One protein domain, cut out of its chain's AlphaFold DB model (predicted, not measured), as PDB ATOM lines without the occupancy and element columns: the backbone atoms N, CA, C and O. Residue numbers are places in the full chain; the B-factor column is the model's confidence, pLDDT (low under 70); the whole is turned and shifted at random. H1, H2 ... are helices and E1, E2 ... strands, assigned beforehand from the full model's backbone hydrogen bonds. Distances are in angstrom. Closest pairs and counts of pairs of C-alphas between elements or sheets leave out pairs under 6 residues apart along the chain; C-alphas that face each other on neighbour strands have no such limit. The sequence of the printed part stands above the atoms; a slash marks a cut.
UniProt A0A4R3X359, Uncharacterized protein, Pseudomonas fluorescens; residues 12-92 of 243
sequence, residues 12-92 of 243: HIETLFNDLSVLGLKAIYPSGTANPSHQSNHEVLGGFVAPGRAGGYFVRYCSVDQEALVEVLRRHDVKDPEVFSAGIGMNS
ATOM      1  N   HIS A  12     -13.213-114.534  13.322       44.03
ATOM      2  CA  HIS A  12     -13.554-113.399  12.438       44.03
ATOM      3  C   HIS A  12     -12.804-113.358  11.097       44.03
ATOM      4  O   HIS A  12     -13.338-112.851  10.120       44.03
ATOM      5  N   ILE A  13     -11.592-113.910  11.021       54.56
ATOM      6  CA  ILE A  13     -10.768-113.817   9.804       54.56
ATOM      7  C   ILE A  13     -11.032-115.001   8.869       54.56
ATOM      8  O   ILE A  13     -11.159-114.817   7.662       54.56
ATOM      9  N   GLU A  14     -11.195-116.207   9.423       63.69
ATOM     10  CA  GLU A  14     -11.594-117.382   8.636       63.69
ATOM     11  C   GLU A  14     -12.971-117.185   7.992       63.69
ATOM     12  O   GLU A  14     -13.172-117.585   6.853       63.69
ATOM     13  N   THR A  15     -13.905-116.514   8.672       77.88
ATOM     14  CA  THR A  15     -15.245-116.254   8.124       77.88
ATOM     15  C   THR A  15     -15.223-115.264   6.959       77.88
ATOM     16  O   THR A  15     -15.860-115.542   5.947       77.88
ATOM     17  N   LEU A  16     -14.430-114.186   7.025       83.56
ATOM     18  CA  LEU A  16     -14.232-113.276   5.889       83.56
ATOM     19  C   LEU A  16     -13.664-114.009   4.666       83.56
ATOM     20  O   LEU A  16     -14.206-113.893   3.570       83.56
ATOM     21  N   PHE A  17     -12.587-114.779   4.832       83.44
ATOM     22  CA  PHE A  17     -11.984-115.494   3.704       83.44
ATOM     23  C   PHE A  17     -12.854-116.638   3.182       83.44
ATOM     24  O   PHE A  17     -12.823-116.912   1.984       83.44
ATOM     25  N   ASN A  18     -13.674-117.256   4.032       83.75
ATOM     26  CA  ASN A  18     -14.686-118.212   3.591       83.75
ATOM     27  C   ASN A  18     -15.750-117.534   2.721       83.75
ATOM     28  O   ASN A  18     -16.051-118.040   1.642       83.75
ATOM     29  N   ASP A  19     -16.259-116.370   3.127       86.75
ATOM     30  CA  ASP A  19     -17.243-115.628   2.331       86.75
ATOM     31  C   ASP A  19     -16.644-115.132   1.003       86.75
ATOM     32  O   ASP A  19     -17.298-115.192  -0.038       86.75
ATOM     33  N   LEU A  20     -15.374-114.712   1.002       86.56
ATOM     34  CA  LEU A  20     -14.646-114.373  -0.226       86.56
ATOM     35  C   LEU A  20     -14.436-115.600  -1.130       86.56
ATOM     36  O   LEU A  20     -14.570-115.493  -2.349       86.56
ATOM     37  N   SER A  21     -14.178-116.774  -0.549       84.81
ATOM     38  CA  SER A  21     -14.056-118.041  -1.284       84.81
ATOM     39  C   SER A  21     -15.358-118.424  -1.986       84.81
ATOM     40  O   SER A  21     -15.328-118.850  -3.140       84.81
ATOM     41  N   VAL A  22     -16.511-118.182  -1.352       86.31
ATOM     42  CA  VAL A  22     -17.832-118.371  -1.981       86.31
ATOM     43  C   VAL A  22     -18.018-117.457  -3.197       86.31
ATOM     44  O   VAL A  22     -18.648-117.861  -4.171       86.31
ATOM     45  N   LEU A  23     -17.420-116.262  -3.187       86.06
ATOM     46  CA  LEU A  23     -17.384-115.357  -4.343       86.06
ATOM     47  C   LEU A  23     -16.322-115.733  -5.394       86.06
ATOM     48  O   LEU A  23     -16.155-115.014  -6.379       86.06
ATOM     49  N   GLY A  24     -15.593-116.834  -5.199       82.50
ATOM     50  CA  GLY A  24     -14.558-117.312  -6.114       82.50
ATOM     51  C   GLY A  24     -13.179-116.689  -5.904       82.50
ATOM     52  O   GLY A  24     -12.343-116.758  -6.808       82.50
ATOM     53  N   LEU A  25     -12.920-116.085  -4.738       85.75
ATOM     54  CA  LEU A  25     -11.621-115.529  -4.353       85.75
ATOM     55  C   LEU A  25     -10.931-116.406  -3.307       85.75
ATOM     56  O   LEU A  25     -11.405-116.537  -2.183       85.75
ATOM     57  N   LYS A  26      -9.742-116.917  -3.620       84.25
ATOM     58  CA  LYS A  26      -8.892-117.606  -2.641       84.25
ATOM     59  C   LYS A  26      -7.729-116.727  -2.230       84.25
ATOM     60  O   LYS A  26      -6.966-116.262  -3.074       84.25
ATOM     61  N   ALA A  27      -7.583-116.521  -0.927       81.50
ATOM     62  CA  ALA A  27      -6.414-115.874  -0.359       81.50
ATOM     63  C   ALA A  27      -5.237-116.856  -0.312       81.50
ATOM     64  O   ALA A  27      -5.374-117.973   0.187       81.50
ATOM     65  N   ILE A  28      -4.082-116.425  -0.813       76.75
ATOM     66  CA  ILE A  28      -2.815-117.146  -0.711       76.75
ATOM     67  C   ILE A  28      -1.873-116.343   0.182       76.75
ATOM     68  O   ILE A  28      -1.553-115.189  -0.110       76.75
ATOM     69  N   TYR A  29      -1.418-116.976   1.262       73.12
ATOM     70  CA  TYR A  29      -0.446-116.400   2.186       73.12
ATOM     71  C   TYR A  29       0.972-116.846   1.820       73.12
ATOM     72  O   TYR A  29       1.201-118.039   1.608       73.12
ATOM     73  N   PRO A  30       1.956-115.934   1.801       62.44
ATOM     74  CA  PRO A  30       3.348-116.316   1.665       62.44
ATOM     75  C   PRO A  30       3.824-117.014   2.946       62.44
ATOM     76  O   PRO A  30       3.561-116.561   4.062       62.44
ATOM     77  N   SER A  31       4.558-118.121   2.808       51.28
ATOM     78  CA  SER A  31       5.063-118.878   3.958       51.28
ATOM     79  C   SER A  31       5.925-117.999   4.878       51.28
ATOM     80  O   SER A  31       6.936-117.439   4.456       51.28
ATOM     81  N   GLY A  32       5.546-117.911   6.159       49.25
ATOM     82  CA  GLY A  32       6.268-117.142   7.180       49.25
ATOM     83  C   GLY A  32       5.615-115.821   7.600       49.25
ATOM     84  O   GLY A  32       6.160-115.143   8.473       49.25
ATOM     85  N   THR A  33       4.454-115.454   7.048       53.72
ATOM     86  CA  THR A  33       3.626-114.383   7.621       53.72
ATOM     87  C   THR A  33       3.042-114.834   8.960       53.72
ATOM     88  O   THR A  33       2.499-115.934   9.067       53.72
ATOM     89  N   ALA A  34       3.180-114.001   9.997       50.94
ATOM     90  CA  ALA A  34       2.599-114.265  11.310       50.94
ATOM     91  C   ALA A  34       1.086-114.505  11.184       50.94
ATOM     92  O   ALA A  34       0.424-113.835  10.393       50.94
ATOM     93  N   ASN A  35       0.563-115.459  11.961       53.41
ATOM     94  CA  ASN A  35      -0.858-115.792  11.976       53.41
ATOM     95  C   ASN A  35      -1.676-114.498  12.186       53.41
ATOM     96  O   ASN A  35      -1.465-113.823  13.201       53.41
ATOM     97  N   PRO A  36      -2.570-114.111  11.256       56.84
ATOM     98  CA  PRO A  36      -3.271-112.831  11.311       56.84
ATOM     99  C   PRO A  36      -4.298-112.749  12.448       56.84
ATOM    100  O   PRO A  36      -4.976-111.740  12.568       56.84
ATOM    101  N   SER A  37      -4.395-113.760  13.321       57.75
ATOM    102  CA  SER A  37      -5.373-113.883  14.412       57.75
ATOM    103  C   SER A  37      -5.485-112.677  15.358       57.75
ATOM    104  O   SER A  37      -6.465-112.588  16.094       57.75
ATOM    105  N   HIS A  38      -4.506-111.768  15.366       59.44
ATOM    106  CA  HIS A  38      -4.511-110.540  16.172       59.44
ATOM    107  C   HIS A  38      -4.680-109.242  15.365       59.44
ATOM    108  O   HIS A  38      -4.730-108.172  15.965       59.44
ATOM    109  N   GLN A  39      -4.741-109.316  14.035       70.06
ATOM    110  CA  GLN A  39      -4.882-108.162  13.147       70.06
ATOM    111  C   GLN A  39      -6.350-107.936  12.788       70.06
ATOM    112  O   GLN A  39      -7.138-108.876  12.696       70.06
ATOM    113  N   SER A  40      -6.731-106.678  12.580       77.62
ATOM    114  CA  SER A  40      -8.077-106.356  12.094       77.62
ATOM    115  C   SER A  40      -8.256-106.788  10.632       77.62
ATOM    116  O   SER A  40      -7.299-106.777   9.857       77.62
ATOM    117  N   ASN A  41      -9.492-107.099  10.217       77.88
ATOM    118  CA  ASN A  41      -9.812-107.448   8.821       77.88
ATOM    119  C   ASN A  41      -9.263-106.413   7.822       77.88
ATOM    120  O   ASN A  41      -8.739-106.767   6.770       77.88
ATOM    121  N   HIS A  42      -9.327-105.132   8.187       81.50
ATOM    122  CA  HIS A  42      -8.808-104.027   7.388       81.50
ATOM    123  C   HIS A  42      -7.277-104.056   7.239       81.50
ATOM    124  O   HIS A  42      -6.770-103.855   6.138       81.50
ATOM    125  N   GLU A  43      -6.528-104.334   8.309       80.38
ATOM    126  CA  GLU A  43      -5.062-104.445   8.247       80.38
ATOM    127  C   GLU A  43      -4.621-105.649   7.415       80.38
ATOM    128  O   GLU A  43      -3.711-105.531   6.590       80.38
ATOM    129  N   VAL A  44      -5.296-106.788   7.597       80.31
ATOM    130  CA  VAL A  44      -5.000-108.011   6.847       80.31
ATOM    131  C   VAL A  44      -5.246-107.772   5.367       80.31
ATOM    132  O   VAL A  44      -4.324-107.928   4.569       80.31
ATOM    133  N   LEU A  45      -6.449-107.322   4.990       84.44
ATOM    134  CA  LEU A  45      -6.760-106.995   3.599       84.44
ATOM    135  C   LEU A  45      -5.807-105.929   3.055       84.44
ATOM    136  O   LEU A  45      -5.379-106.034   1.908       84.44
ATOM    137  N   GLY A  46      -5.411-104.956   3.882       82.19
ATOM    138  CA  GLY A  46      -4.447-103.916   3.531       82.19
ATOM    139  C   GLY A  46      -3.137-104.498   3.006       82.19
ATOM    140  O   GLY A  46      -2.617-104.023   2.002       82.19
ATOM    141  N   GLY A  47      -2.651-105.587   3.605       79.12
ATOM    142  CA  GLY A  47      -1.467-106.306   3.131       79.12
ATOM    143  C   GLY A  47      -1.634-106.994   1.768       79.12
ATOM    144  O   GLY A  47      -0.642-107.141   1.049       79.12
ATOM    145  N   PHE A  48      -2.858-107.388   1.402       78.81
ATOM    146  CA  PHE A  48      -3.179-108.028   0.118       78.81
ATOM    147  C   PHE A  48      -3.376-107.012  -1.013       78.81
ATOM    148  O   PHE A  48      -3.026-107.293  -2.159       78.81
ATOM    149  N   VAL A  49      -3.922-105.830  -0.707       83.12
ATOM    150  CA  VAL A  49      -4.094-104.746  -1.693       83.12
ATOM    151  C   VAL A  49      -2.911-103.778  -1.760       83.12
ATOM    152  O   VAL A  49      -2.838-102.973  -2.690       83.12
ATOM    153  N   ALA A  50      -1.969-103.856  -0.817       76.50
ATOM    154  CA  ALA A  50      -0.775-103.022  -0.819       76.50
ATOM    155  C   ALA A  50       0.112-103.275  -2.055       76.50
ATOM    156  O   ALA A  50       0.283-104.424  -2.485       76.50
ATOM    157  N   PRO A  51       0.772-102.224  -2.580       63.47
ATOM    158  CA  PRO A  51       1.818-102.377  -3.581       63.47
ATOM    159  C   PRO A  51       2.885-103.367  -3.092       63.47
ATOM    160  O   PRO A  51       3.479-103.184  -2.031       63.47
ATOM    161  N   GLY A  52       3.107-104.439  -3.854       64.06
ATOM    162  CA  GLY A  52       4.067-105.492  -3.507       64.06
ATOM    163  C   GLY A  52       3.506-106.676  -2.713       64.06
ATOM    164  O   GLY A  52       4.271-107.600  -2.446       64.06
ATOM    165  N   ARG A  53       2.200-106.697  -2.387       68.50
ATOM    166  CA  ARG A  53       1.486-107.898  -1.897       68.50
ATOM    167  C   ARG A  53       2.143-108.533  -0.664       68.50
ATOM    168  O   ARG A  53       2.293-109.749  -0.561       68.50
ATOM    169  N   ALA A  54       2.582-107.689   0.270       64.25
ATOM    170  CA  ALA A  54       3.365-108.108   1.432       64.25
ATOM    171  C   ALA A  54       2.602-109.062   2.372       64.25
ATOM    172  O   ALA A  54       3.234-109.854   3.068       64.25
ATOM    173  N   GLY A  55       1.266-108.987   2.386       65.25
ATOM    174  CA  GLY A  55       0.394-109.893   3.143       65.25
ATOM    175  C   GLY A  55      -0.026-111.154   2.382       65.25
ATOM    176  O   GLY A  55      -0.558-112.071   2.998       65.25
ATOM    177  N   GLY A  56       0.228-111.212   1.071       75.50
ATOM    178  CA  GLY A  56      -0.260-112.260   0.180       75.50
ATOM    179  C   GLY A  56      -1.012-111.714  -1.023       75.50
ATOM    180  O   GLY A  56      -1.004-110.513  -1.295       75.50
ATOM    181  N   TYR A  57      -1.640-112.615  -1.771       80.06
ATOM    182  CA  TYR A  57      -2.382-112.276  -2.982       80.06
ATOM    183  C   TYR A  57      -3.671-113.088  -3.099       80.06
ATOM    184  O   TYR A  57      -3.823-114.133  -2.468       80.06
ATOM    185  N   PHE A  58      -4.612-112.591  -3.900       85.25
ATOM    186  CA  PHE A  58      -5.859-113.291  -4.197       85.25
ATOM    187  C   PHE A  58      -5.798-113.969  -5.562       85.25
ATOM    188  O   PHE A  58      -5.308-113.381  -6.528       85.25
ATOM    189  N   VAL A  59      -6.363-115.169  -5.641       82.81
ATOM    190  CA  VAL A  59      -6.600-115.909  -6.885       82.81
ATOM    191  C   VAL A  59      -8.096-115.928  -7.168       82.81
ATOM    192  O   VAL A  59      -8.888-116.250  -6.282       82.81
ATOM    193  N   ARG A  60      -8.480-115.577  -8.397       86.12
ATOM    194  CA  ARG A  60      -9.855-115.616  -8.905       86.12
ATOM    195  C   ARG A  60     -10.089-116.887  -9.703       86.12
ATOM    196  O   ARG A  60      -9.431-117.108 -10.719       86.12
ATOM    197  N   TYR A  61     -11.078-117.661  -9.275       78.88
ATOM    198  CA  TYR A  61     -11.557-118.852  -9.981       78.88
ATOM    199  C   TYR A  61     -12.694-118.549 -10.958       78.88
ATOM    200  O   TYR A  61     -12.913-119.296 -11.907       78.88
ATOM    201  N   CYS A  62     -13.417-117.452 -10.742       80.56
ATOM    202  CA  CYS A  62     -14.498-117.005 -11.610       80.56
ATOM    203  C   CYS A  62     -14.588-115.475 -11.636       80.56
ATOM    204  O   CYS A  62     -13.870-114.775 -10.914       80.56
ATOM    205  N   SER A  63     -15.478-114.947 -12.480       82.94
ATOM    206  CA  SER A  63     -15.847-113.534 -12.441       82.94
ATOM    207  C   SER A  63     -16.438-113.209 -11.071       82.94
ATOM    208  O   SER A  63     -17.444-113.799 -10.676       82.94
ATOM    209  N   VAL A  64     -15.807-112.280 -10.361       85.44
ATOM    210  CA  VAL A  64     -16.274-111.811  -9.056       85.44
ATOM    211  C   VAL A  64     -17.211-110.638  -9.288       85.44
ATOM    212  O   VAL A  64     -16.813-109.655  -9.914       85.44
ATOM    213  N   ASP A  65     -18.437-110.741  -8.784       89.25
ATOM    214  CA  ASP A  65     -19.361-109.614  -8.783       89.25
ATOM    215  C   ASP A  65     -18.904-108.553  -7.771       89.25
ATOM    216  O   ASP A  65     -18.667-108.840  -6.593       89.25
ATOM    217  N   GLN A  66     -18.758-107.318  -8.248       88.50
ATOM    218  CA  GLN A  66     -18.237-106.215  -7.452       88.50
ATOM    219  C   GLN A  66     -19.230-105.790  -6.365       88.50
ATOM    220  O   GLN A  66     -18.801-105.467  -5.258       88.50
ATOM    221  N   GLU A  67     -20.535-105.829  -6.641       91.56
ATOM    222  CA  GLU A  67     -21.556-105.479  -5.648       91.56
ATOM    223  C   GLU A  67     -21.600-106.515  -4.521       91.56
ATOM    224  O   GLU A  67     -21.526-106.153  -3.344       91.56
ATOM    225  N   ALA A  68     -21.603-107.808  -4.868       90.75
ATOM    226  CA  ALA A  68     -21.508-108.887  -3.889       90.75
ATOM    227  C   ALA A  68     -20.221-108.819  -3.048       90.75
ATOM    228  O   ALA A  68     -20.266-109.049  -1.835       90.75
ATOM    229  N   LEU A  69     -19.083-108.468  -3.657       91.62
ATOM    230  CA  LEU A  69     -17.811-108.301  -2.950       91.62
ATOM    231  C   LEU A  69     -17.868-107.152  -1.940       91.62
ATOM    232  O   LEU A  69     -17.477-107.332  -0.788       91.62
ATOM    233  N   VAL A  70     -18.385-105.988  -2.340       93.00
ATOM    234  CA  VAL A  70     -18.567-104.843  -1.433       93.00
ATOM    235  C   VAL A  70     -19.483-105.219  -0.266       93.00
ATOM    236  O   VAL A  70     -19.189-104.876   0.879       93.00
ATOM    237  N   GLU A  71     -20.551-105.969  -0.526       92.12
ATOM    238  CA  GLU A  71     -21.490-106.393   0.510       92.12
ATOM    239  C   GLU A  71     -20.875-107.389   1.503       92.12
ATOM    240  O   GLU A  71     -21.155-107.329   2.701       92.12
ATOM    241  N   VAL A  72     -20.006-108.295   1.044       91.31
ATOM    242  CA  VAL A  72     -19.211-109.146   1.947       91.31
ATOM    243  C   VAL A  72     -18.271-108.290   2.794       91.31
ATOM    244  O   VAL A  72     -18.240-108.439   4.012       91.31
ATOM    245  N   LEU A  73     -17.550-107.342   2.193       91.12
ATOM    246  CA  LEU A  73     -16.624-106.474   2.929       91.12
ATOM    247  C   LEU A  73     -17.341-105.625   3.995       91.12
ATOM    248  O   LEU A  73     -16.834-105.494   5.110       91.12
ATOM    249  N   ARG A  74     -18.544-105.111   3.699       90.75
ATOM    250  CA  ARG A  74     -19.386-104.388   4.672       90.75
ATOM    251  C   ARG A  74     -19.821-105.265   5.838       90.75
ATOM    252  O   ARG A  74     -19.721-104.832   6.980       90.75
ATOM    253  N   ARG A  75     -20.263-106.497   5.563       90.31
ATOM    254  CA  ARG A  75     -20.664-107.468   6.599       90.31
ATOM    255  C   ARG A  75     -19.541-107.806   7.580       90.31
ATOM    256  O   ARG A  75     -19.824-108.216   8.701       90.31
ATOM    257  N   HIS A  76     -18.292-107.621   7.162       86.69
ATOM    258  CA  HIS A  76     -17.088-107.872   7.957       86.69
ATOM    259  C   HIS A  76     -16.445-106.599   8.529       86.69
ATOM    260  O   HIS A  76     -15.264-106.625   8.891       86.69
ATOM    261  N   ASP A  77     -17.204-105.498   8.603       86.12
ATOM    262  CA  ASP A  77     -16.795-104.201   9.165       86.12
ATOM    263  C   ASP A  77     -15.506-103.627   8.539       86.12
ATOM    264  O   ASP A  77     -14.710-102.936   9.186       86.12
ATOM    265  N   VAL A  78     -15.267-103.912   7.253       85.69
ATOM    266  CA  VAL A  78     -14.125-103.358   6.519       85.69
ATOM    267  C   VAL A  78     -14.408-101.897   6.184       85.69
ATOM    268  O   VAL A  78     -15.383-101.574   5.507       85.69
ATOM    269  N   LYS A  79     -13.529-100.998   6.639       86.81
ATOM    270  CA  LYS A  79     -13.583 -99.576   6.274       86.81
ATOM    271  C   LYS A  79     -13.309 -99.398   4.783       86.81
ATOM    272  O   LYS A  79     -12.392-100.032   4.262       86.81
ATOM    273  N   ASP A  80     -14.066 -98.506   4.149       89.50
ATOM    274  CA  ASP A  80     -13.969 -98.169   2.722       89.50
ATOM    275  C   ASP A  80     -14.032 -99.411   1.806       89.50
ATOM    276  O   ASP A  80     -13.104 -99.683   1.032       89.50
ATOM    277  N   PRO A  81     -15.114-100.212   1.894       89.38
ATOM    278  CA  PRO A  81     -15.234-101.493   1.198       89.38
ATOM    279  C   PRO A  81     -15.166-101.340  -0.326       89.38
ATOM    280  O   PRO A  81     -14.684-102.239  -1.010       89.38
ATOM    281  N   GLU A  82     -15.565-100.192  -0.873       91.12
ATOM    282  CA  GLU A  82     -15.447 -99.882  -2.296       91.12
ATOM    283  C   GLU A  82     -13.974 -99.801  -2.725       91.12
ATOM    284  O   GLU A  82     -13.593-100.386  -3.741       91.12
ATOM    285  N   VAL A  83     -13.125 -99.153  -1.921       88.94
ATOM    286  CA  VAL A  83     -11.683 -99.020  -2.189       88.94
ATOM    287  C   VAL A  83     -11.003-100.384  -2.124       88.94
ATOM    288  O   VAL A  83     -10.228-100.737  -3.017       88.94
ATOM    289  N   PHE A  84     -11.333-101.187  -1.111       88.44
ATOM    290  CA  PHE A  84     -10.815-102.549  -1.000       88.44
ATOM    291  C   PHE A  84     -11.311-103.451  -2.122       88.44
ATOM    292  O   PHE A  84     -10.510-104.199  -2.672       88.44
ATOM    293  N   SER A  85     -12.582-103.357  -2.520       90.62
ATOM    294  CA  SER A  85     -13.121-104.150  -3.631       90.62
ATOM    295  C   SER A  85     -12.369-103.873  -4.937       90.62
ATOM    296  O   SER A  85     -11.949-104.809  -5.619       90.62
ATOM    297  N   ALA A  86     -12.100-102.598  -5.239       88.12
ATOM    298  CA  ALA A  86     -11.335-102.192  -6.410       88.12
ATOM    299  C   ALA A  86      -9.878-102.667  -6.316       88.12
ATOM    300  O   ALA A  86      -9.334-103.211  -7.278       88.12
ATOM    301  N   GLY A  87      -9.261-102.530  -5.138       87.00
ATOM    302  CA  GLY A  87      -7.913-103.027  -4.880       87.00
ATOM    303  C   GLY A  87      -7.802-104.544  -5.043       87.00
ATOM    304  O   GLY A  87      -6.839-105.020  -5.640       87.00
ATOM    305  N   ILE A  88      -8.782-105.308  -4.555       87.75
ATOM    306  CA  ILE A  88      -8.844-106.768  -4.699       87.75
ATOM    307  C   ILE A  88      -9.031-107.129  -6.172       87.75
ATOM    308  O   ILE A  88      -8.307-107.976  -6.691       87.75
ATOM    309  N   GLY A  89      -9.940-106.457  -6.881       85.00
ATOM    310  CA  GLY A  89     -10.162-106.678  -8.309       85.00
ATOM    311  C   GLY A  89      -8.910-106.425  -9.156       85.00
ATOM    312  O   GLY A  89      -8.600-107.220 -10.042       85.00
ATOM    313  N   MET A  90      -8.160-105.365  -8.848       85.06
ATOM    314  CA  MET A  90      -6.942-104.987  -9.571       85.06
ATOM    315  C   MET A  90      -5.739-105.876  -9.229       85.06
ATOM    316  O   MET A  90      -4.926-106.175 -10.099       85.06
ATOM    317  N   ASN A  91      -5.610-106.301  -7.971       84.56
ATOM    318  CA  ASN A  91      -4.455-107.076  -7.508       84.56
ATOM    319  C   ASN A  91      -4.663-108.593  -7.538       84.56
ATOM    320  O   ASN A  91      -3.704-109.331  -7.304       84.56
ATOM    321  N   SER A  92      -5.877-109.068  -7.809       85.19
ATOM    322  CA  SER A  92      -6.162-110.496  -7.905       85.19
ATOM    323  C   SER A  92      -5.727-111.081  -9.245       85.19
ATOM    324  O   SER A  92      -5.932-110.510 -10.319       85.19
TER     325      SER A  92
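This is residues 12 to 92 of the 243 residues of an uncharacterized protein of Pseudomonas fluorescens (UniProt A0A4R3X359). Four short helices gather in a compact group, with H3 between H1 and H4 and H2 on the other side of H4, and a small two-stranded ribbon, E1 and E2, lies across one end, by the later residues of H1, H2 and H4. The long link between E1 and H2, residues 29 to 40, makes a wide loop. The 81 printed residues run H1, E1, H2, E2, H3, H4, mostly helix, with the two strands antiparallel. The whole is compact and rounded, with a radius of gyration of the C-alphas of 11.4 A and spans of 32 by 23 by 21 A.

Start with H1, residues 12 to 22; its Phe 17 has its C-alpha 6.9 A from that of Ala 27 in E1, residues 25 to 28, their closest pair. E1 is the antiparallel neighbour of E2, residues 57 to 60, at 148 degrees; look for N 26 and O 59, 2.9 A apart, within hydrogen-bond range. H2, residues 41 to 49, only just touches H1, with 3 pairs of C-alphas within 8 A, closest at Ile 13 and Asn 41, 6.5 A. H3, residues 66 to 75, touches H1 at a shallow tilt of 20 degrees, opposite ways, the closest C-alphas being Asp 19 and Val 72, 6.8 A. H4, residues 81 to 91, touches H3 at a steep tilt of 53 degrees, closest at Val 70 and Pro 81, 5.4 A. H4 also touches H2 at a shallow tilt of 31 degrees, the same way, closest at Val 49 and Gly 87, 5.3 A; the helix packing is part aligned, part crossed. H1 and H4 are apart. Every O i to N i+4 pair is within hydrogen-bond range in H3 and H4, against 6 of 7 in H1 and 4 of 5 in H2.

Find C-alpha 12 at (-13.554, -113.399, 12.438); from there H1 runs 15.8 A. E1 spans 9.7 A, H2 12.3 A, E2 10.1 A and H3 14.3 A. H4 runs 14.9 A to C-alpha 91 at (-4.455, -107.076, -7.508).

The C-alphas of Gly 32 and Glu 67, the two farthest apart, are 32.8 A apart, and the printed part has no cut. The link from E1 to H2 is long. Look for pLDDT under 70 at residues 12 to 14, 30 to 38 and 51 to 55.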